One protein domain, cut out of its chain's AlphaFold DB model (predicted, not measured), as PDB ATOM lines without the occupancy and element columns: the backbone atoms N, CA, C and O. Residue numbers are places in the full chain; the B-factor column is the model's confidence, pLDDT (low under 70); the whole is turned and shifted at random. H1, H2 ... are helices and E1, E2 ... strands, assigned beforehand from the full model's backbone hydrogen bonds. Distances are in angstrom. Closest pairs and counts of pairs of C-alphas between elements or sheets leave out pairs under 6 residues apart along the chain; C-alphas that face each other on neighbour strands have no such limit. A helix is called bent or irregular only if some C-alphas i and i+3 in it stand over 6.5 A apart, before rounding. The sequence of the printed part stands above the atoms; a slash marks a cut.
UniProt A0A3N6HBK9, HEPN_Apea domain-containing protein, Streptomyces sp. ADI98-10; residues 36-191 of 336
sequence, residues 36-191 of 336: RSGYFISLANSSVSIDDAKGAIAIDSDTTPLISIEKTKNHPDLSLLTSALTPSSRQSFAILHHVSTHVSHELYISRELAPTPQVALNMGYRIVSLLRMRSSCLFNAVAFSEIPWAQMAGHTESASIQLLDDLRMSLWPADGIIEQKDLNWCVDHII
ATOM      1  N   ARG A  36     103.139  17.012  -8.707       90.12
ATOM      2  CA  ARG A  36     102.600  17.216 -10.048       90.12
ATOM      3  C   ARG A  36     103.187  18.466 -10.681       90.12
ATOM      4  O   ARG A  36     103.049  19.588 -10.195       90.12
ATOM      5  N   SER A  37     103.762  18.272 -11.861       90.94
ATOM      6  CA  SER A  37     104.202  19.350 -12.737       90.94
ATOM      7  C   SER A  37     103.253  19.440 -13.925       90.94
ATOM      8  O   SER A  37     103.158  18.514 -14.733       90.94
ATOM      9  N   GLY A  38     102.506  20.535 -14.041       94.88
ATOM     10  CA  GLY A  38     101.526  20.690 -15.113       94.88
ATOM     11  C   GLY A  38     100.730  21.972 -15.026       94.88
ATOM     12  O   GLY A  38     101.202  22.984 -14.506       94.88
ATOM     13  N   TYR A  39      99.535  21.899 -15.587       97.12
ATOM     14  CA  TYR A  39      98.616  23.011 -15.732       97.12
ATOM     15  C   TYR A  39      97.266  22.648 -15.147       97.12
ATOM     16  O   TYR A  39      96.824  21.505 -15.249       97.12
ATOM     17  N   PHE A  40      96.609  23.644 -14.568       96.50
ATOM     18  CA  PHE A  40      95.375  23.487 -13.818       96.50
ATOM     19  C   PHE A  40      94.314  24.403 -14.408       96.50
ATOM     20  O   PHE A  40      94.529  25.605 -14.574       96.50
ATOM     21  N   ILE A  41      93.163  23.823 -14.731       97.06
ATOM     22  CA  ILE A  41      92.001  24.535 -15.248       97.06
ATOM     23  C   ILE A  41      90.876  24.396 -14.236       97.06
ATOM     24  O   ILE A  41      90.362  23.305 -13.998       97.06
ATOM     25  N   SER A  42      90.470  25.514 -13.649       95.12
ATOM     26  CA  SER A  42      89.395  25.545 -12.666       95.12
ATOM     27  C   SER A  42      88.044  25.331 -13.336       95.12
ATOM     28  O   SER A  42      87.708  26.002 -14.318       95.12
ATOM     29  N   LEU A  43      87.259  24.413 -12.779       95.50
ATOM     30  CA  LEU A  43      85.939  24.031 -13.260       95.50
ATOM     31  C   LEU A  43      84.873  24.510 -12.275       95.50
ATOM     32  O   LEU A  43      84.811  24.060 -11.128       95.50
ATOM     33  N   ALA A  44      84.002  25.402 -12.732       93.25
ATOM     34  CA  ALA A  44      82.889  25.918 -11.952       93.25
ATOM     35  C   ALA A  44      81.575  25.220 -12.308       93.25
ATOM     36  O   ALA A  44      81.309  24.946 -13.481       93.25
ATOM     37  N   ASN A  45      80.739  24.979 -11.295       89.06
ATOM     38  CA  ASN A  45      79.445  24.291 -11.425       89.06
ATOM     39  C   ASN A  45      79.557  22.898 -12.076       89.06
ATOM     40  O   ASN A  45      78.676  22.481 -12.822       89.06
ATOM     41  N   SER A  46      80.664  22.193 -11.830       91.25
ATOM     42  CA  SER A  46      80.857  20.818 -12.300       91.25
ATOM     43  C   SER A  46      80.416  19.802 -11.248       91.25
ATOM     44  O   SER A  46      80.663  19.994 -10.051       91.25
ATOM     45  N   SER A  47      79.805  18.716 -11.723       92.56
ATOM     46  CA  SER A  47      79.420  17.541 -10.938       92.56
ATOM     47  C   SER A  47      80.256  16.352 -11.396       92.56
ATOM     48  O   SER A  47      80.125  15.913 -12.537       92.56
ATOM     49  N   VAL A  48      81.119  15.839 -10.520       93.56
ATOM     50  CA  VAL A  48      82.023  14.720 -10.818       93.56
ATOM     51  C   VAL A  48      81.770  13.604  -9.811       93.56
ATOM     52  O   VAL A  48      81.714  13.851  -8.606       93.56
ATOM     53  N   SER A  49      81.605  12.380 -10.305       93.75
ATOM     54  CA  SER A  49      81.511  11.178  -9.479       93.75
ATOM     55  C   SER A  49      82.921  10.731  -9.112       93.75
ATOM     56  O   SER A  49      83.626  10.130  -9.925       93.75
ATOM     57  N   ILE A  50      83.351  11.086  -7.904       87.38
ATOM     58  CA  ILE A  50      84.670  10.751  -7.369       87.38
ATOM     59  C   ILE A  50      84.482   9.731  -6.248       87.38
ATOM     60  O   ILE A  50      83.702   9.957  -5.328       87.38
ATOM     61  N   ASP A  51      85.219   8.624  -6.322       82.19
ATOM     62  CA  ASP A  51      85.373   7.708  -5.192       82.19
ATOM     63  C   ASP A  51      86.200   8.409  -4.105       82.19
ATOM     64  O   ASP A  51      87.347   8.797  -4.349       82.19
ATOM     65  N   ASP A  52      85.626   8.582  -2.912       73.44
ATOM     66  CA  ASP A  52      86.264   9.265  -1.781       73.44
ATOM     67  C   ASP A  52      87.643   8.672  -1.434       73.44
ATOM     68  O   ASP A  52      88.516   9.399  -0.957       73.44
ATOM     69  N   ALA A  53      87.868   7.380  -1.712       71.31
ATOM     70  CA  ALA A  53      89.159   6.729  -1.500       71.31
ATOM     71  C   ALA A  53      90.239   7.184  -2.498       71.31
ATOM     72  O   ALA A  53      91.418   7.217  -2.150       71.31
ATOM     73  N   LYS A  54      89.847   7.534  -3.729       73.50
ATOM     74  CA  LYS A  54      90.761   7.966  -4.799       73.50
ATOM     75  C   LYS A  54      90.925   9.481  -4.856       73.50
ATOM     76  O   LYS A  54      91.959   9.967  -5.294       73.50
ATOM     77  N   GLY A  55      89.915  10.241  -4.434       81.69
ATOM     78  CA  GLY A  55      89.957  11.707  -4.373       81.69
ATOM     79  C   GLY A  55      89.948  12.433  -5.729       81.69
ATOM     80  O   GLY A  55      89.755  13.650  -5.747       81.69
ATOM     81  N   ALA A  56      90.087  11.705  -6.840       89.25
ATOM     82  CA  ALA A  56      90.022  12.196  -8.211       89.25
ATOM     83  C   ALA A  56      89.565  11.087  -9.179       89.25
ATOM     84  O   ALA A  56      89.635   9.899  -8.857       89.25
ATOM     85  N   ILE A  57      89.142  11.489 -10.379       92.88
ATOM     86  CA  ILE A  57      89.177  10.624 -11.566       92.88
ATOM     87  C   ILE A  57      90.437  10.960 -12.364       92.88
ATOM     88  O   ILE A  57      90.780  12.135 -12.502       92.88
ATOM     89  N   ALA A  58      91.151   9.955 -12.857       92.38
ATOM     90  CA  ALA A  58      92.480  10.154 -13.429       92.38
ATOM     91  C   ALA A  58      92.791   9.168 -14.555       92.38
ATOM     92  O   ALA A  58      92.239   8.071 -14.610       92.38
ATOM     93  N   ILE A  59      93.672   9.592 -15.454       90.81
ATOM     94  CA  ILE A  59      94.357   8.748 -16.427       90.81
ATOM     95  C   ILE A  59      95.799   8.649 -15.954       90.81
ATOM     96  O   ILE A  59      96.551   9.626 -16.027       90.81
ATOM     97  N   ASP A  60      96.139   7.494 -15.397       82.00
ATOM     98  CA  ASP A  60      97.396   7.289 -14.688       82.00
ATOM     99  C   ASP A  60      98.571   7.068 -15.653       82.00
ATOM    100  O   ASP A  60      98.421   6.455 -16.711       82.00
ATOM    101  N   SER A  61      99.749   7.554 -15.254       66.50
ATOM    102  CA  SER A  61     101.044   7.009 -15.681       66.50
ATOM    103  C   SER A  61     101.693   6.287 -14.493       66.50
ATOM    104  O   SER A  61     101.162   6.334 -13.383       66.50
ATOM    105  N   ASP A  62     102.848   5.652 -14.701       59.69
ATOM    106  CA  ASP A  62     103.556   4.855 -13.687       59.69
ATOM    107  C   ASP A  62     103.849   5.602 -12.363       59.69
ATOM    108  O   ASP A  62     104.071   4.952 -11.339       59.69
ATOM    109  N   THR A  63     103.843   6.945 -12.349       69.38
ATOM    110  CA  THR A  63     104.144   7.754 -11.148       69.38
ATOM    111  C   THR A  63     103.177   8.909 -10.874       69.38
ATOM    112  O   THR A  63     102.866   9.167  -9.715       69.38
ATOM    113  N   THR A  64     102.690   9.608 -11.902       81.19
ATOM    114  CA  THR A  64     101.797  10.781 -11.768       81.19
ATOM    115  C   THR A  64     100.719  10.755 -12.846       81.19
ATOM    116  O   THR A  64     101.016  10.362 -13.972       81.19
ATOM    117  N   PRO A  65      99.478  11.192 -12.588       89.56
ATOM    118  CA  PRO A  65      98.454  11.175 -13.629       89.56
ATOM    119  C   PRO A  65      98.859  12.055 -14.821       89.56
ATOM    120  O   PRO A  65      99.483  13.096 -14.651       89.56
ATOM    121  N   LEU A  66      98.507  11.662 -16.044       92.81
ATOM    122  CA  LEU A  66      98.675  12.526 -17.220       92.81
ATOM    123  C   LEU A  66      97.570  13.578 -17.284       92.81
ATOM    124  O   LEU A  66      97.804  14.726 -17.666       92.81
ATOM    125  N   ILE A  67      96.360  13.165 -16.908       95.31
ATOM    126  CA  ILE A  67      95.165  14.000 -16.844       95.31
ATOM    127  C   ILE A  67      94.360  13.562 -15.627       95.31
ATOM    128  O   ILE A  67      94.139  12.368 -15.435       95.31
ATOM    129  N   SER A  68      93.873  14.504 -14.826       95.62
ATOM    130  CA  SER A  68      92.954  14.181 -13.732       95.62
ATOM    131  C   SER A  68      91.935  15.281 -13.499       95.62
ATOM    132  O   SER A  68      92.201  16.448 -13.769       95.62
ATOM    133  N   ILE A  69      90.770  14.914 -12.973       96.50
ATOM    134  CA  ILE A  69      89.784  15.857 -12.452       96.50
ATOM    135  C   ILE A  69      89.598  15.563 -10.976       96.50
ATOM    136  O   ILE A  69      89.198  14.462 -10.591       96.50
ATOM    137  N   GLU A  70      89.878  16.562 -10.152       93.81
ATOM    138  CA  GLU A  70      89.833  16.436  -8.704       93.81
ATOM    139  C   GLU A  70      88.964  17.514  -8.081       93.81
ATOM    140  O   GLU A  70      88.766  18.598  -8.634       93.81
ATOM    141  N   LYS A  71      88.423  17.206  -6.905       92.81
ATOM    142  CA  LYS A  71      87.656  18.178  -6.138       92.81
ATOM    143  C   LYS A  71      88.607  19.186  -5.517       92.81
ATOM    144  O   LYS A  71      89.475  18.820  -4.723       92.81
ATOM    145  N   THR A  72      88.383  20.460  -5.809       89.62
ATOM    146  CA  THR A  72      89.179  21.526  -5.214       89.62
ATOM    147  C   THR A  72      88.918  21.587  -3.709       89.62
ATOM    148  O   THR A  72      87.782  21.498  -3.237       89.62
ATOM    149  N   LYS A  73      89.994  21.715  -2.934       84.75
ATOM    150  CA  LYS A  73      89.972  21.886  -1.474       84.75
ATOM    151  C   LYS A  73      90.612  23.228  -1.122       84.75
ATOM    152  O   LYS A  73      91.249  23.845  -1.963       84.75
ATOM    153  N   ASN A  74      90.476  23.670   0.130       81.25
ATOM    154  CA  ASN A  74      91.173  24.858   0.650       81.25
ATOM    155  C   ASN A  74      90.986  26.131  -0.201       81.25
ATOM    156  O   ASN A  74      91.956  26.845  -0.445       81.25
ATOM    157  N   HIS A  75      89.756  26.418  -0.644       81.81
ATOM    158  CA  HIS A  75      89.471  27.610  -1.449       81.81
ATOM    159  C   HIS A  75      90.059  28.865  -0.783       81.81
ATOM    160  O   HIS A  75      89.705  29.149   0.369       81.81
ATOM    161  N   PRO A  76      90.957  29.601  -1.467       82.38
ATOM    162  CA  PRO A  76      91.483  30.839  -0.925       82.38
ATOM    163  C   PRO A  76      90.330  31.832  -0.796       82.38
ATOM    164  O   PRO A  76      89.537  32.007  -1.722       82.38
ATOM    165  N   ASP A  77      90.228  32.481   0.359       82.31
ATOM    166  CA  ASP A  77      89.326  33.617   0.490       82.31
ATOM    167  C   ASP A  77      89.881  34.847  -0.242       82.31
ATOM    168  O   ASP A  77      90.967  34.822  -0.824       82.31
ATOM    169  N   LEU A  78      89.129  35.946  -0.209       83.31
ATOM    170  CA  LEU A  78      89.488  37.196  -0.875       83.31
ATOM    171  C   LEU A  78      90.915  37.667  -0.527       83.31
ATOM    172  O   LEU A  78      91.666  38.082  -1.411       83.31
ATOM    173  N   SER A  79      91.290  37.596   0.751       85.75
ATOM    174  CA  SER A  79      92.580  38.082   1.248       85.75
ATOM    175  C   SER A  79      93.722  37.188   0.766       85.75
ATOM    176  O   SER A  79      94.683  37.673   0.167       85.75
ATOM    177  N   LEU A  80      93.572  35.874   0.955       88.69
ATOM    178  CA  LEU A  80      94.567  34.871   0.573       88.69
ATOM    179  C   LEU A  80      94.739  34.780  -0.947       88.69
ATOM    180  O   LEU A  80      95.848  34.596  -1.441       88.69
ATOM    181  N   LEU A  81      93.657  34.961  -1.704       88.25
ATOM    182  CA  LEU A  81      93.720  35.057  -3.157       88.25
ATOM    183  C   LEU A  81      94.521  36.296  -3.574       88.25
ATOM    184  O   LEU A  81      95.435  36.193  -4.386       88.25
ATOM    185  N   THR A  82      94.232  37.463  -2.992       87.25
ATOM    186  CA  THR A  82      94.945  38.713  -3.324       87.25
ATOM    187  C   THR A  82      96.443  38.609  -3.052       87.25
ATOM    188  O   THR A  82      97.255  39.056  -3.869       87.25
ATOM    189  N   SER A  83      96.812  38.037  -1.900       89.75
ATOM    190  CA  SER A  83      98.210  37.907  -1.490       89.75
ATOM    191  C   SER A  83      98.973  36.927  -2.378       89.75
ATOM    192  O   SER A  83     100.126  37.195  -2.708       89.75
ATOM    193  N   ALA A  84      98.333  35.843  -2.821       91.38
ATOM    194  CA  ALA A  84      98.941  34.847  -3.693       91.38
ATOM    195  C   ALA A  84      99.235  35.374  -5.104       91.38
ATOM    196  O   ALA A  84     100.256  35.012  -5.690       91.38
ATOM    197  N   LEU A  85      98.354  36.220  -5.648       91.88
ATOM    198  CA  LEU A  85      98.424  36.684  -7.033       91.88
ATOM    199  C   LEU A  85      99.623  37.598  -7.305       91.88
ATOM    200  O   LEU A  85      99.931  38.506  -6.528       91.88
ATOM    201  N   THR A  86     100.235  37.407  -8.473       92.06
ATOM    202  CA  THR A  86     101.204  38.351  -9.051       92.06
ATOM    203  C   THR A  86     100.562  39.726  -9.315       92.06
ATOM    204  O   THR A  86      99.348  39.811  -9.536       92.06
ATOM    205  N   PRO A  87     101.346  40.824  -9.364       88.31
ATOM    206  CA  PRO A  87     100.815  42.161  -9.643       88.31
ATOM    207  C   PRO A  87     100.007  42.274 -10.945       88.31
ATOM    208  O   PRO A  87      99.030  43.020 -10.990       88.31
ATOM    209  N   SER A  88     100.372  41.526 -11.991       86.06
ATOM    210  CA  SER A  88      99.629  41.495 -13.257       86.06
ATOM    211  C   SER A  88      98.269  40.812 -13.097       86.06
ATOM    212  O   SER A  88      97.252  41.385 -13.482       86.06
ATOM    213  N   SER A  89      98.210  39.641 -12.457       85.25
ATOM    214  CA  SER A  89      96.945  38.922 -12.245       85.25
ATOM    215  C   SER A  89      95.999  39.627 -11.262       85.25
ATOM    216  O   SER A  89      94.783  39.447 -11.351       85.25
ATOM    217  N   ARG A  90      96.504  40.496 -10.372       84.94
ATOM    218  CA  ARG A  90      95.662  41.338  -9.497       84.94
ATOM    219  C   ARG A  90      94.755  42.300 -10.267       84.94
ATOM    220  O   ARG A  90      93.727  42.709  -9.735       84.94
ATOM    221  N   GLN A  91      95.077  42.643 -11.514       82.94
ATOM    222  CA  GLN A  91      94.222  43.513 -12.332       82.94
ATOM    223  C   GLN A  91      92.852  42.878 -12.616       82.94
ATOM    224  O   GLN A  91      91.853  43.583 -12.736       82.94
ATOM    225  N   SER A  92      92.785  41.546 -12.650       80.44
ATOM    226  CA  SER A  92      91.557  40.776 -12.880       80.44
ATOM    227  C   SER A  92      90.873  40.321 -11.587       80.44
ATOM    228  O   SER A  92      89.961  39.495 -11.613       80.44
ATOM    229  N   PHE A  93      91.299  40.855 -10.440       79.81
ATOM    230  CA  PHE A  93      90.912  40.373  -9.119       79.81
ATOM    231  C   PHE A  93      89.403  40.386  -8.852       79.81
ATOM    232  O   PHE A  93      88.875  39.418  -8.309       79.81
ATOM    233  N   ALA A  94      88.697  41.448  -9.254       78.44
ATOM    234  CA  ALA A  94      87.255  41.555  -9.022       78.44
ATOM    235  C   ALA A  94      86.479  40.391  -9.668       78.44
ATOM    236  O   ALA A  94      85.557  39.848  -9.062       78.44
ATOM    237  N   ILE A  95      86.901  39.971 -10.865       81.50
ATOM    238  CA  ILE A  95      86.312  38.836 -11.583       81.50
ATOM    239  C   ILE A  95      86.768  37.521 -10.942       81.50
ATOM    240  O   ILE A  95      85.943  36.661 -10.644       81.50
ATOM    241  N   LEU A  96      88.066  37.385 -10.652       81.12
ATOM    242  CA  LEU A  96      88.628  36.188 -10.020       81.12
ATOM    243  C   LEU A  96      87.963  35.865  -8.681       81.12
ATOM    244  O   LEU A  96      87.700  34.698  -8.403       81.12
ATOM    245  N   HIS A  97      87.649  36.874  -7.869       82.25
ATOM    246  CA  HIS A  97      86.940  36.657  -6.617       82.25
ATOM    247  C   HIS A  97      85.551  36.054  -6.849       82.25
ATOM    248  O   HIS A  97      85.214  35.049  -6.225       82.25
ATOM    249  N   HIS A  98      84.773  36.616  -7.779       83.50
ATOM    250  CA  HIS A  98      83.441  36.106  -8.107       83.50
ATOM    251  C   HIS A  98      83.488  34.661  -8.628       83.50
ATOM    252  O   HIS A  98      82.679  33.814  -8.245       83.50
ATOM    253  N   VAL A  99      84.487  34.363  -9.456       84.12
ATOM    254  CA  VAL A  99      84.724  33.029 -10.010       84.12
ATOM    255  C   VAL A  99      85.151  32.032  -8.927       84.12
ATOM    256  O   VAL A  99      84.654  30.907  -8.895       84.12
ATOM    257  N   SER A 100      86.035  32.443  -8.012       84.25
ATOM    258  CA  SER A 100      86.681  31.565  -7.026       84.25
ATOM    259  C   SER A 100      85.709  30.794  -6.135       84.25
ATOM    260  O   SER A 100      85.977  29.644  -5.794       84.25
ATOM    261  N   THR A 101      84.566  31.395  -5.791       84.06
ATOM    262  CA  THR A 101      83.559  30.770  -4.922       84.06
ATOM    263  C   THR A 101      82.736  29.698  -5.632       84.06
ATOM    264  O   THR A 101      82.017  28.956  -4.971       84.06
ATOM    265  N   HIS A 102      82.812  29.633  -6.963       88.69
ATOM    266  CA  HIS A 102      82.060  28.690  -7.792       88.69
ATOM    267  C   HIS A 102      82.926  27.550  -8.335       88.69
ATOM    268  O   HIS A 102      82.384  26.592  -8.886       88.69
ATOM    269  N   VAL A 103      84.252  27.640  -8.189       91.38
ATOM    270  CA  VAL A 103      85.177  26.554  -8.535       91.38
ATOM    271  C   VAL A 103      84.873  25.363  -7.634       91.38
ATOM    272  O   VAL A 103      84.988  25.474  -6.418       91.38
ATOM    273  N   SER A 104      84.471  24.235  -8.217       92.69
ATOM    274  CA  SER A 104      84.178  22.996  -7.483       92.69
ATOM    275  C   SER A 104      85.216  21.905  -7.734       92.69
ATOM    276  O   SER A 104      85.507  21.114  -6.836       92.69
ATOM    277  N   HIS A 105      85.795  21.887  -8.933       95.31
ATOM    278  CA  HIS A 105      86.807  20.923  -9.347       95.31
ATOM    279  C   HIS A 105      87.909  21.620 -10.144       95.31
ATOM    280  O   HIS A 105      87.748  22.754 -10.599       95.31
ATOM    281  N   GLU A 106      89.012  20.921 -10.362       95.31
ATOM    282  CA  GLU A 106      90.075  21.341 -11.266       95.31
ATOM    283  C   GLU A 106      90.468  20.200 -12.201       95.31
ATOM    284  O   GLU A 106      90.522  19.040 -11.797       95.31
ATOM    285  N   LEU A 107      90.697  20.542 -13.468       97.19
ATOM    286  CA  LEU A 107      91.292  19.667 -14.468       97.19
ATOM    287  C   LEU A 107      92.800  19.904 -14.472       97.19
ATOM    288  O   LEU A 107      93.252  21.010 -14.766       97.19
ATOM    289  N   TYR A 108      93.558  18.858 -14.188       97.00
ATOM    290  CA  TYR A 108      95.007  18.825 -14.298       97.00
ATOM    291  C   TYR A 108      95.432  18.215 -15.635       97.00
ATOM    292  O   TYR A 108      94.856  17.222 -16.083       97.00
ATOM    293  N   ILE A 109      96.453  18.808 -16.256       96.69
ATOM    294  CA  ILE A 109      97.117  18.313 -17.466       96.69
ATOM    295  C   ILE A 109      98.629  18.338 -17.222       96.69
ATOM    296  O   ILE A 109      99.203  19.405 -16.978       96.69
ATOM    297  N   SER A 110      99.279  17.178 -17.305       95.56
ATOM    298  CA  SER A 110     100.726  17.033 -17.108       95.56
ATOM    299  C   SER A 110     101.541  17.794 -18.160       95.56
ATOM    300  O   SER A 110     101.160  17.861 -19.333       95.56
ATOM    301  N   ARG A 111     102.710  18.324 -17.762       94.88
ATOM    302  CA  ARG A 111     103.675  18.924 -18.710       94.88
ATOM    303  C   ARG A 111     104.231  17.917 -19.713       94.88
ATOM    304  O   ARG A 111     104.678  18.329 -20.779       94.88
ATOM    305  N   GLU A 112     104.200  16.627 -19.385       92.75
ATOM    306  CA  GLU A 112     104.565  15.560 -20.321       92.75
ATOM    307  C   GLU A 112     103.645  15.569 -21.544       92.75
ATOM    308  O   GLU A 112     104.105  15.497 -22.681       92.75
ATOM    309  N   LEU A 113     102.342  15.736 -21.305       91.44
ATOM    310  CA  LEU A 113     101.333  15.754 -22.354       91.44
ATOM    311  C   LEU A 113     101.241  17.121 -23.045       91.44
ATOM    312  O   LEU A 113     101.035  17.203 -24.255       91.44
ATOM    313  N   ALA A 114     101.402  18.202 -22.284       94.88
ATOM    314  CA  ALA A 114     101.345  19.564 -22.787       94.88
ATOM    315  C   ALA A 114     102.623  20.328 -22.414       94.88
ATOM    316  O   ALA A 114     102.674  20.919 -21.350       94.88
ATOM    317  N   PRO A 115     103.653  20.408 -23.270       95.00
ATOM    318  CA  PRO A 115     104.920  21.052 -22.893       95.00
ATOM    319  C   PRO A 115     104.842  22.574 -22.684       95.00
ATOM    320  O   PRO A 115     105.771  23.176 -22.147       95.00
ATOM    321  N   THR A 116     103.770  23.223 -23.152       96.62
ATOM    322  CA  THR A 116     103.601  24.683 -23.081       96.62
ATOM    323  C   THR A 116     102.198  25.065 -22.600       96.62
ATOM    324  O   THR A 116     101.247  24.315 -22.851       96.62
ATOM    325  N   PRO A 117     102.019  26.267 -22.007       95.88
ATOM    326  CA  PRO A 117     100.703  26.742 -21.581       95.88
ATOM    327  C   PRO A 117      99.677  26.777 -22.719       95.88
ATOM    328  O   PRO A 117      98.522  26.417 -22.525       95.88
ATOM    329  N   GLN A 118     100.096  27.155 -23.933       95.69
ATOM    330  CA  GLN A 118      99.199  27.219 -25.088       95.69
ATOM    331  C   GLN A 118      98.680  25.834 -25.492       95.69
ATOM    332  O   GLN A 118      97.501  25.687 -25.817       95.69
ATOM    333  N   VAL A 119      99.544  24.813 -25.457       95.44
ATOM    334  CA  VAL A 119      99.132  23.427 -25.722       95.44
ATOM    335  C   VAL A 119      98.156  22.967 -24.641       95.44
ATOM    336  O   VAL A 119      97.108  22.418 -24.975       95.44
ATOM    337  N   ALA A 120      98.432  23.272 -23.371       96.25
ATOM    338  CA  ALA A 120      97.551  22.925 -22.261       96.25
ATOM    339  C   ALA A 120      96.176  23.600 -22.363       96.25
ATOM    340  O   ALA A 120      95.162  22.948 -22.136       96.25
ATOM    341  N   LEU A 121      96.116  24.872 -22.768       95.94
ATOM    342  CA  LEU A 121      94.859  25.587 -23.008       95.94
ATOM    343  C   LEU A 121      94.050  24.961 -24.149       95.94
ATOM    344  O   LEU A 121      92.851  24.725 -23.997       95.94
ATOM    345  N   ASN A 122      94.702  24.644 -25.271       94.75
ATOM    346  CA  ASN A 122      94.043  24.011 -26.414       94.75
ATOM    347  C   ASN A 122      93.511  22.615 -26.052       94.75
ATOM    348  O   ASN A 122      92.377  22.272 -26.389       94.75
ATOM    349  N   MET A 123      94.310  21.815 -25.340       94.81
ATOM    350  CA  MET A 123      93.887  20.502 -24.848       94.81
ATOM    351  C   MET A 123      92.766  20.623 -23.822       94.81
ATOM    352  O   MET A 123      91.766  19.921 -23.928       94.81
ATOM    353  N   GLY A 124      92.886  21.554 -22.879       95.94
ATOM    354  CA  GLY A 124      91.878  21.840 -21.869       95.94
ATOM    355  C   GLY A 124      90.531  22.203 -22.476       95.94
ATOM    356  O   GLY A 124      89.523  21.607 -22.110       95.94
ATOM    357  N   TYR A 125      90.508  23.105 -23.462       95.75
ATOM    358  CA  TYR A 125      89.289  23.452 -24.198       95.75
ATOM    359  C   TYR A 125      88.639  22.223 -24.848       95.75
ATOM    360  O   TYR A 125      87.430  22.009 -24.717       95.75
ATOM    361  N   ARG A 126      89.443  21.388 -25.517       95.56
ATOM    362  CA  ARG A 126      88.989  20.171 -26.205       95.56
ATOM    363  C   ARG A 126      88.441  19.132 -25.223       95.56
ATOM    364  O   ARG A 126      87.325  18.656 -25.416       95.56
ATOM    365  N   ILE A 127      89.171  18.844 -24.145       96.06
ATOM    366  CA  ILE A 127      88.771  17.899 -23.092       96.06
ATOM    367  C   ILE A 127      87.493  18.376 -22.402       96.06
ATOM    368  O   ILE A 127      86.532  17.621 -22.310       96.06
ATOM    369  N   VAL A 128      87.433  19.639 -21.971       96.44
ATOM    370  CA  VAL A 128      86.242  20.215 -21.324       96.44
ATOM    371  C   VAL A 128      85.024  20.123 -22.242       96.44
ATOM    372  O   VAL A 128      83.947  19.720 -21.803       96.44
ATOM    373  N   SER A 129      85.187  20.456 -23.520       96.31
ATOM    374  CA  SER A 129      84.097  20.400 -24.496       96.31
ATOM    375  C   SER A 129      83.626  18.964 -24.748       96.31
ATOM    376  O   SER A 129      82.418  18.717 -24.753       96.31
ATOM    377  N   LEU A 130      84.548  18.000 -24.876       95.44
ATOM    378  CA  LEU A 130      84.205  16.579 -24.988       95.44
ATOM    379  C   LEU A 130      83.507  16.052 -23.738       95.44
ATOM    380  O   LEU A 130      82.504  15.360 -23.866       95.44
ATOM    381  N   LEU A 131      83.978  16.405 -22.542       96.19
ATOM    382  CA  LEU A 131      83.358  15.979 -21.288       96.19
ATOM    383  C   LEU A 131      81.925  16.489 -21.181       96.19
ATOM    384  O   LEU A 131      81.036  15.711 -20.836       96.19
ATOM    385  N   ARG A 132      81.672  17.756 -21.536       95.12
ATOM    386  CA  ARG A 132      80.309  18.313 -21.592       95.12
ATOM    387  C   ARG A 132      79.419  17.517 -22.534       95.12
ATOM    388  O   ARG A 132      78.307  17.152 -22.168       95.12
ATOM    389  N   MET A 133      79.913  17.223 -23.734       93.81
ATOM    390  CA  MET A 133      79.191  16.420 -24.717       93.81
ATOM    391  C   MET A 133      78.929  15.004 -24.190       93.81
ATOM    392  O   MET A 133      77.789  14.550 -24.175       93.81
ATOM    393  N   ARG A 134      79.956  14.325 -23.682       93.94
ATOM    394  CA  ARG A 134      79.904  12.911 -23.308       93.94
ATOM    395  C   ARG A 134      79.083  12.634 -22.050       93.94
ATOM    396  O   ARG A 134      78.349  11.647 -22.029       93.94
ATOM    397  N   SER A 135      79.196  13.489 -21.037       93.69
ATOM    398  CA  SER A 135      78.474  13.356 -19.760       93.69
ATOM    399  C   SER A 135      77.133  14.093 -19.751       93.69
ATOM    400  O   SER A 135      76.300  13.861 -18.881       93.69
ATOM    401  N   SER A 136      76.903  14.999 -20.712       92.00
ATOM    402  CA  SER A 136      75.810  15.982 -20.664       92.00
ATOM    403  C   SER A 136      75.840  16.870 -19.410       92.00
ATOM    404  O   SER A 136      74.807  17.408 -19.027       92.00
ATOM    405  N   CYS A 137      77.004  17.027 -18.769       93.56
ATOM    406  CA  CYS A 137      77.238  17.967 -17.673       93.56
ATOM    407  C   CYS A 137      77.668  19.325 -18.249       93.56
ATOM    408  O   CYS A 137      78.705  19.413 -18.904       93.56
ATOM    409  N   LEU A 138      76.904  20.396 -18.016       93.44
ATOM    410  CA  LEU A 138      77.241  21.736 -18.518       93.44
ATOM    411  C   LEU A 138      77.885  22.599 -17.428       93.44
ATOM    412  O   LEU A 138      77.215  23.336 -16.713       93.44
ATOM    413  N   PHE A 139      79.210  22.527 -17.342       94.19
ATOM    414  CA  PHE A 139      80.032  23.280 -16.387       94.19
ATOM    415  C   PHE A 139      80.902  24.328 -17.093       94.19
ATOM    416  O   PHE A 139      81.103  24.241 -18.303       94.19
ATOM    417  N   ASN A 140      81.473  25.294 -16.371       94.06
ATOM    418  CA  ASN A 140      82.351  26.330 -16.936       94.06
ATOM    419  C   ASN A 140      83.828  26.036 -16.637       94.06
ATOM    420  O   ASN A 140      84.155  25.655 -15.521       94.06
ATOM    421  N   ALA A 141      84.715  26.253 -17.609       95.25
ATOM    422  CA  ALA A 141      86.156  26.329 -17.376       95.25
ATOM    423  C   ALA A 141      86.519  27.811 -17.270       95.25
ATOM    424  O   ALA A 141      86.339  28.548 -18.234       95.25
ATOM    425  N   VAL A 142      86.937  28.257 -16.089       94.12
ATOM    426  CA  VAL A 142      86.881  29.686 -15.727       94.12
ATOM    427  C   VAL A 142      88.251  30.328 -15.559       94.12
ATOM    428  O   VAL A 142      88.421  31.519 -15.815       94.12
ATOM    429  N   ALA A 143      89.249  29.545 -15.165       93.38
ATOM    430  CA  ALA A 143      90.589  30.041 -14.910       93.38
ATOM    431  C   ALA A 143      91.635  28.983 -15.253       93.38
ATOM    432  O   ALA A 143      91.375  27.787 -15.142       93.38
ATOM    433  N   PHE A 144      92.812  29.451 -15.650       95.38
ATOM    434  CA  PHE A 144      94.004  28.664 -15.915       95.38
ATOM    435  C   PHE A 144      95.139  29.118 -14.998       95.38
ATOM    436  O   PHE A 144      95.332  30.320 -14.800       95.38
ATOM    437  N   SER A 145      95.892  28.160 -14.469       94.44
ATOM    438  CA  SER A 145      97.003  28.379 -13.544       94.44
ATOM    439  C   SER A 145      98.080  27.304 -13.726       94.44
ATOM    440  O   SER A 145      97.796  26.183 -14.141       94.44
ATOM    441  N   GLU A 146      99.325  27.630 -13.379       94.62
ATOM    442  CA  GLU A 146     100.419  26.649 -13.255       94.62
ATOM    443  C   GLU A 146     100.536  26.067 -11.837       94.62
ATOM    444  O   GLU A 146     101.357  25.192 -11.580       94.62
ATOM    445  N   ILE A 147      99.724  26.573 -10.909       93.12
ATOM    446  CA  ILE A 147      99.646  26.139  -9.514       93.12
ATOM    447  C   ILE A 147      98.230  25.604  -9.263       93.12
ATOM    448  O   ILE A 147      97.274  26.283  -9.662       93.12
ATOM    449  N   PRO A 148      98.070  24.457  -8.577       92.56
ATOM    450  CA  PRO A 148      96.753  23.943  -8.221       92.56
ATOM    451  C   PRO A 148      95.959  24.955  -7.405       92.56
ATOM    452  O   PRO A 148      96.497  25.647  -6.529       92.56
ATOM    453  N   TRP A 149      94.649  24.992  -7.617       90.38
ATOM    454  CA  TRP A 149      93.790  25.943  -6.919       90.38
ATOM    455  C   TRP A 149      93.823  25.723  -5.402       90.38
ATOM    456  O   TRP A 149      93.830  26.678  -4.621       90.38
ATOM    457  N   ALA A 150      93.944  24.462  -4.974       89.69
ATOM    458  CA  ALA A 150      94.041  24.080  -3.567       89.69
ATOM    459  C   ALA A 150      95.332  24.539  -2.862       89.69
ATOM    460  O   ALA A 150      95.387  24.549  -1.628       89.69
ATOM    461  N   GLN A 151      96.363  24.919  -3.622       92.56
ATOM    462  CA  GLN A 151      97.639  25.395  -3.086       92.56
ATOM    463  C   GLN A 151      97.736  26.920  -3.045       92.56
ATOM    464  O   GLN A 151      98.576  27.450  -2.319       92.56
ATOM    465  N   MET A 152      96.877  27.644  -3.772       90.81
ATOM    466  CA  MET A 152      97.002  29.093  -3.964       90.81
ATOM    467  C   MET A 152      97.132  29.881  -2.659       90.81
ATOM    468  O   MET A 152      97.975  30.766  -2.576       90.81
ATOM    469  N   ALA A 153      96.382  29.522  -1.614       90.19
ATOM    470  CA  ALA A 153      96.463  30.191  -0.312       90.19
ATOM    471  C   ALA A 153      97.855  30.119   0.354       90.19
ATOM    472  O   ALA A 153      98.156  30.919   1.237       90.19
ATOM    473  N   GLY A 154      98.699  29.160  -0.040       90.00
ATOM    474  CA  GLY A 154     100.070  28.995   0.444       90.00
ATOM    475  C   GLY A 154     101.113  29.824  -0.313       90.00
ATOM    476  O   GLY A 154     102.282  29.816   0.074       90.00
ATOM    477  N   HIS A 155     100.720  30.527  -1.378       90.94
ATOM    478  CA  HIS A 155     101.611  31.344  -2.200       90.94
ATOM    479  C   HIS A 155     101.597  32.820  -1.794       90.94
ATOM    480  O   HIS A 155     100.707  33.304  -1.097       90.94
ATOM    481  N   THR A 156     102.618  33.560  -2.220       91.56
ATOM    482  CA  THR A 156     102.722  35.006  -1.996       91.56
ATOM    483  C   THR A 156     103.351  35.639  -3.226       91.56
ATOM    484  O   THR A 156     104.480  35.317  -3.578       91.56
ATOM    485  N   GLU A 157     102.578  36.489  -3.897       91.25
ATOM    486  CA  GLU A 157     102.930  37.220  -5.121       91.25
ATOM    487  C   GLU A 157     103.507  36.364  -6.263       91.25
ATOM    488  O   GLU A 157     104.241  36.868  -7.109       91.25
ATOM    489  N   SER A 158     103.174  35.073  -6.311       91.31
ATOM    490  CA  SER A 158     103.764  34.117  -7.256       91.31
ATOM    491  C   SER A 158     102.741  33.397  -8.132       91.31
ATOM    492  O   SER A 158     103.130  32.715  -9.074       91.31
ATOM    493  N   ALA A 159     101.445  33.496  -7.826       90.94
ATOM    494  CA  ALA A 159     100.402  32.843  -8.604       90.94
ATOM    495  C   ALA A 159     100.021  33.697  -9.817       90.94
ATOM    496  O   ALA A 159      99.520  34.819  -9.681       90.94
ATOM    497  N   SER A 160     100.270  33.164 -11.012       90.88
ATOM    498  CA  SER A 160      99.746  33.722 -12.253       90.88
ATOM    499  C   SER A 160      98.470  32.987 -12.626       90.88
ATOM    500  O   SER A 160      98.461  31.761 -12.714       90.88
ATOM    501  N   ILE A 161      97.398  33.748 -12.820       91.38
ATOM    502  CA  ILE A 161      96.107  33.221 -13.250       91.38
ATOM    503  C   ILE A 161      95.669  33.960 -14.498       91.38
ATOM    504  O   ILE A 161      95.667  35.194 -14.532       91.38
ATOM    505  N   GLN A 162      95.261  33.182 -15.492       91.88
ATOM    506  CA  GLN A 162      94.599  33.660 -16.691       91.88
ATOM    507  C   GLN A 162      93.113  33.312 -16.605       91.88
ATOM    508  O   GLN A 162      92.747  32.149 -16.445       91.88
ATOM    509  N   LEU A 163      92.249  34.319 -16.718       91.31
ATOM    510  CA  LEU A 163      90.813  34.092 -16.868       91.31
ATOM    511  C   LEU A 163      90.529  33.516 -18.255       91.31
ATOM    512  O   LEU A 163      91.046  34.022 -19.253       91.31
ATOM    513  N   LEU A 164      89.717  32.462 -18.301       91.25
ATOM    514  CA  LEU A 164      89.329  31.801 -19.547       91.25
ATOM    515  C   LEU A 164      87.940  32.229 -19.998       91.25
ATOM    516  O   LEU A 164      87.740  32.563 -21.162       91.25
ATOM    517  N   ASP A 165      86.991  32.217 -19.068       82.81
ATOM    518  CA  ASP A 165      85.586  32.467 -19.350       82.81
ATOM    519  C   ASP A 165      84.901  33.071 -18.124       82.81
ATOM    520  O   ASP A 165      85.385  32.947 -16.995       82.81
ATOM    521  N   ASP A 166      83.760  33.711 -18.354       84.75
ATOM    522  CA  ASP A 166      82.901  34.202 -17.280       84.75
ATOM    523  C   ASP A 166      82.011  33.066 -16.741       84.75
ATOM    524  O   ASP A 166      81.819  32.024 -17.380       84.75
ATOM    525  N   LEU A 167      81.423  33.259 -15.561       86.75
ATOM    526  CA  LEU A 167      80.412  32.349 -15.033       86.75
ATOM    527  C   LEU A 167      79.121  32.491 -15.838       86.75
ATOM    528  O   LEU A 167      78.285  33.360 -15.592       86.75
ATOM    529  N   ARG A 168      78.942  31.601 -16.813       88.69
ATOM    530  CA  ARG A 168      77.746  31.572 -17.654       88.69
ATOM    531  C   ARG A 168      76.756  30.542 -17.136       88.69
ATOM    532  O   ARG A 168      77.118  29.413 -16.803       88.69
ATOM    533  N   MET A 169      75.490  30.937 -17.109       88.75
ATOM    534  CA  MET A 169      74.382  30.011 -16.910       88.75
ATOM    535  C   MET A 169      74.069  29.318 -18.230       88.75
ATOM    536  O   MET A 169      74.034  29.970 -19.276       88.75
ATOM    537  N   SER A 170      73.842  28.008 -18.184       91.31
ATOM    538  CA  SER A 170      73.368  27.288 -19.355       91.31
ATOM    539  C   SER A 170      71.921  27.674 -19.680       91.31
ATOM    540  O   SER A 170      71.105  27.909 -18.789       91.31
ATOM    541  N   LEU A 171      71.583  27.705 -20.968       91.75
ATOM    542  CA  LEU A 171      70.221  27.937 -21.460       91.75
ATOM    543  C   LEU A 171      69.252  26.790 -21.128       91.75
ATOM    544  O   LEU A 171      68.037  26.951 -21.231       91.75
ATOM    545  N   TRP A 172      69.773  25.618 -20.771       90.81
ATOM    546  CA  TRP A 172      68.978  24.461 -20.381       90.81
ATOM    547  C   TRP A 172      69.630  23.715 -19.212       90.81
ATOM    548  O   TRP A 172      70.856  23.773 -19.056       90.81
ATOM    549  N   PRO A 173      68.826  23.031 -18.378       84.19
ATOM    550  CA  PRO A 173      69.349  22.209 -17.298       84.19
ATOM    551  C   PRO A 173      70.137  21.024 -17.860       84.19
ATOM    552  O   PRO A 173      69.824  20.486 -18.926       84.19
ATOM    553  N   ALA A 174      71.175  20.638 -17.130       81.50
ATOM    554  CA  ALA A 174      72.111  19.601 -17.521       81.50
ATOM    555  C   ALA A 174      72.629  18.895 -16.272       81.50
ATOM    556  O   ALA A 174      73.698  19.206 -15.752       81.50
ATOM    557  N   ASP A 175      71.844  17.927 -15.816       83.56
ATOM    558  CA  ASP A 175      72.082  17.190 -14.572       83.56
ATOM    559  C   ASP A 175      73.083  16.034 -14.765       83.56
ATOM    560  O   ASP A 175      73.115  15.079 -13.989       83.56
ATOM    561  N   GLY A 176      73.880  16.096 -15.835       90.81
ATOM    562  CA  GLY A 176      74.926  15.126 -16.113       90.81
ATOM    563  C   GLY A 176      75.988  15.124 -15.020       90.81
ATOM    564  O   GLY A 176      76.329  16.163 -14.450       90.81
ATOM    565  N   ILE A 177      76.539  13.944 -14.760       95.12
ATOM    566  CA  ILE A 177      77.644  13.739 -13.828       95.12
ATOM    567  C   ILE A 177      78.816  13.198 -14.635       95.12
ATOM    568  O   ILE A 177      78.642  12.286 -15.438       95.12
ATOM    569  N   ILE A 178      79.995  13.778 -14.436       96.31
ATOM    570  CA  ILE A 178      81.228  13.319 -15.066       96.31
ATOM    571  C   ILE A 178      81.734  12.098 -14.301       96.31
ATOM    572  O   ILE A 178      81.999  12.183 -13.101       96.31
ATOM    573  N   GLU A 179      81.892  10.975 -14.990       95.50
ATOM    574  CA  GLU A 179      82.415   9.734 -14.418       95.50
ATOM    575  C   GLU A 179      83.779   9.365 -15.025       95.50
ATOM    576  O   GLU A 179      84.155   9.836 -16.100       95.50
ATOM    577  N   GLN A 180      84.510   8.444 -14.382       94.69
ATOM    578  CA  GLN A 180      85.797   7.942 -14.886       94.69
ATOM    579  C   GLN A 180      85.703   7.431 -16.337       94.69
ATOM    580  O   GLN A 180      86.597   7.676 -17.142       94.69
ATOM    581  N   LYS A 181      84.600   6.761 -16.697       94.19
ATOM    582  CA  LYS A 181      84.377   6.253 -18.060       94.19
ATOM    583  C   LYS A 181      84.291   7.369 -19.107       94.19
ATOM    584  O   LYS A 181      84.638   7.137 -20.260       94.19
ATOM    585  N   ASP A 182      83.823   8.558 -18.720       95.25
ATOM    586  CA  ASP A 182      83.728   9.701 -19.628       95.25
ATOM    587  C   ASP A 182      85.111  10.309 -19.860       95.25
ATOM    588  O   ASP A 182      85.433  10.654 -20.996       95.25
ATOM    589  N   LEU A 183      85.948  10.382 -18.816       94.88
ATOM    590  CA  LEU A 183      87.338  10.821 -18.939       94.88
ATOM    591  C   LEU A 183      88.161   9.848 -19.793       94.88
ATOM    592  O   LEU A 183      88.833  10.301 -20.717       94.88
ATOM    593  N   ASN A 184      88.042   8.536 -19.551       93.56
ATOM    594  CA  ASN A 184      88.682   7.505 -20.376       93.56
ATOM    595  C   ASN A 184      88.287   7.673 -21.845       93.56
ATOM    596  O   ASN A 184      89.147   7.829 -22.703       93.56
ATOM    597  N   TRP A 185      86.980   7.774 -22.117       92.81
ATOM    598  CA  TRP A 185      86.480   7.966 -23.475       92.81
ATOM    599  C   TRP A 185      87.038   9.237 -24.130       92.81
ATOM    600  O   TRP A 185      87.402   9.210 -25.302       92.81
ATOM    601  N   CYS A 186      87.140  10.351 -23.395       93.12
ATOM    602  CA  CYS A 186      87.712  11.586 -23.935       93.12
ATOM    603  C   CYS A 186      89.178  11.412 -24.340       93.12
ATOM    604  O   CYS A 186      89.573  11.930 -25.383       93.12
ATOM    605  N   VAL A 187      89.972  10.697 -23.539       89.94
ATOM    606  CA  VAL A 187      91.387  10.444 -23.840       89.94
ATOM    607  C   VAL A 187      91.551   9.464 -24.992       89.94
ATOM    608  O   VAL A 187      92.327   9.752 -25.899       89.94
ATOM    609  N   ASP A 188      90.755   8.395 -25.035       90.00
ATOM    610  CA  ASP A 188      90.774   7.418 -26.133       90.00
ATOM    611  C   ASP A 188      90.527   8.080 -27.503       90.00
ATOM    612  O   ASP A 188      91.035   7.626 -28.525       90.00
ATOM    613  N   HIS A 189      89.780   9.190 -27.528       90.81
ATOM    614  CA  HIS A 189      89.411   9.899 -28.755       90.81
ATOM    615  C   HIS A 189      90.141  11.241 -28.936       90.81
ATOM    616  O   HIS A 189      89.874  11.940 -29.917       90.81
ATOM    617  N   ILE A 190      91.052  11.641 -28.036       89.75
ATOM    618  CA  ILE A 190      91.623  12.998 -28.066       89.75
ATOM    619  C   ILE A 190      92.495  13.229 -29.299       89.75
ATOM    620  O   ILE A 190      92.354  14.266 -29.936       89.75
ATOM    621  N   ILE A 191      93.340  12.262 -29.678       88.31
ATOM    622  CA  ILE A 191      94.201  12.371 -30.868       88.31
ATOM    623  C   ILE A 191      93.337  12.562 -32.109       88.31
ATOM    624  O   ILE A 191      93.535  13.490 -32.886       88.31
TER     625      ILE A 191
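AT A GLANCE: This is residues 36 to 191 of the 336 residues of the protein "HEPN_Apea domain-containing protein" of Streptomyces sp. ADI98-10 (UniProt A0A3N6HBK9). A strongly twisted, six-stranded sheet is the core, with the long H3 and H5 over one face and H2 over the other; H1 packs on H2 and H4 off the sheet, and a long loop, residues 164 to 179, runs from edge strand E6 to H5 over the opposite edge. The 156 printed residues include, in order, E1, E2, E3, H1, H2, E4, H3, E5, H4, E6 and H5. The sheet, E2 E3 E4 E1 E5 E6, is antiparallel throughout, and the class is mixed. The whole is compact, with a radius of gyration of the C-alphas of 14.9 A and spans of 40 by 39 by 31 A.

HOW THE PARTS SIT: E1, residues 38 to 44, has antiparallel neighbours E4, residues 103 to 110, with N 41 and O 107 2.8 A apart, and E5, residues 140 to 145, with N 42 and O 143 2.9 A apart. Edge strand E2, residues 56 to 59, forms a hairpin with E3, residues 67 to 71, where N 57 and O 69 are 3.0 A apart; between E3 and E4, N 70 and O 106 are 3.0 A apart. H1, residues 78 to 84, is not on the sheet and forms a helical hairpin with H2, residues 89 to 100, at a steep tilt of 43 degrees; their closest C-alphas, Leu 78 and His 97, are 6.3 A apart. H2 is over E5 and edge strand E6, residues 161 to 163, at a height of 8.6 A over the sheet; N 144 and O 162 of that strand pair are 2.8 A apart. H3, residues 117 to 135, is on the opposite face at 7.4 A, over E1 and only just over E4, with 3 C-alphas on it. E4, H3 and E5 form a split strand-helix-strand unit, two strands running the same way with E1 between them, its crossover right-handed. H4, residues 149 to 154, only grazes the sheet and touches H1, about perpendicular at 78 degrees, C-alphas Leu 80 and Ala 153 closest at 5.1 A. H5, residues 180 to 188, is over E2, on the same face as H3; with H3 and H5 on one face of the sheet and H2 on the other, there are three layers, helices on both faces of a sheet; H5 touches residues 127 to 135 of H3, C-alphas Leu 130 and Cys 186 closest at 6.2 A. Helix packing is mostly crossed. Every O i to N i+4 pair is within hydrogen-bond range in H1, H3 and H5, but 4 of 8 in H2 and 0 of 2 in H4, which has 2 of 3 O i to N i+3 pairs.

IN THESE COORDINATES: E1 begins at C-alpha 38 (101.526, 20.690, -15.113) and is 19.6 A long; E4 is 20.1 A, H3 26.0 A. H2 and H4 are irregular: C-alphas 91 and 94 are 8.0 A apart, 150 and 153 7.3 A. H5 ends at C-alpha 188 (90.774, 7.418, -26.133).

THE WHOLE: The C-alphas of Ser 79 and His 189, the two farthest apart, are 41.3 A apart. The printed part has no cut. The links E1 to E2 and E6 to H5 are long. Mean pLDDT of the printed part is 90.1; residues 61 to 63 are under 70.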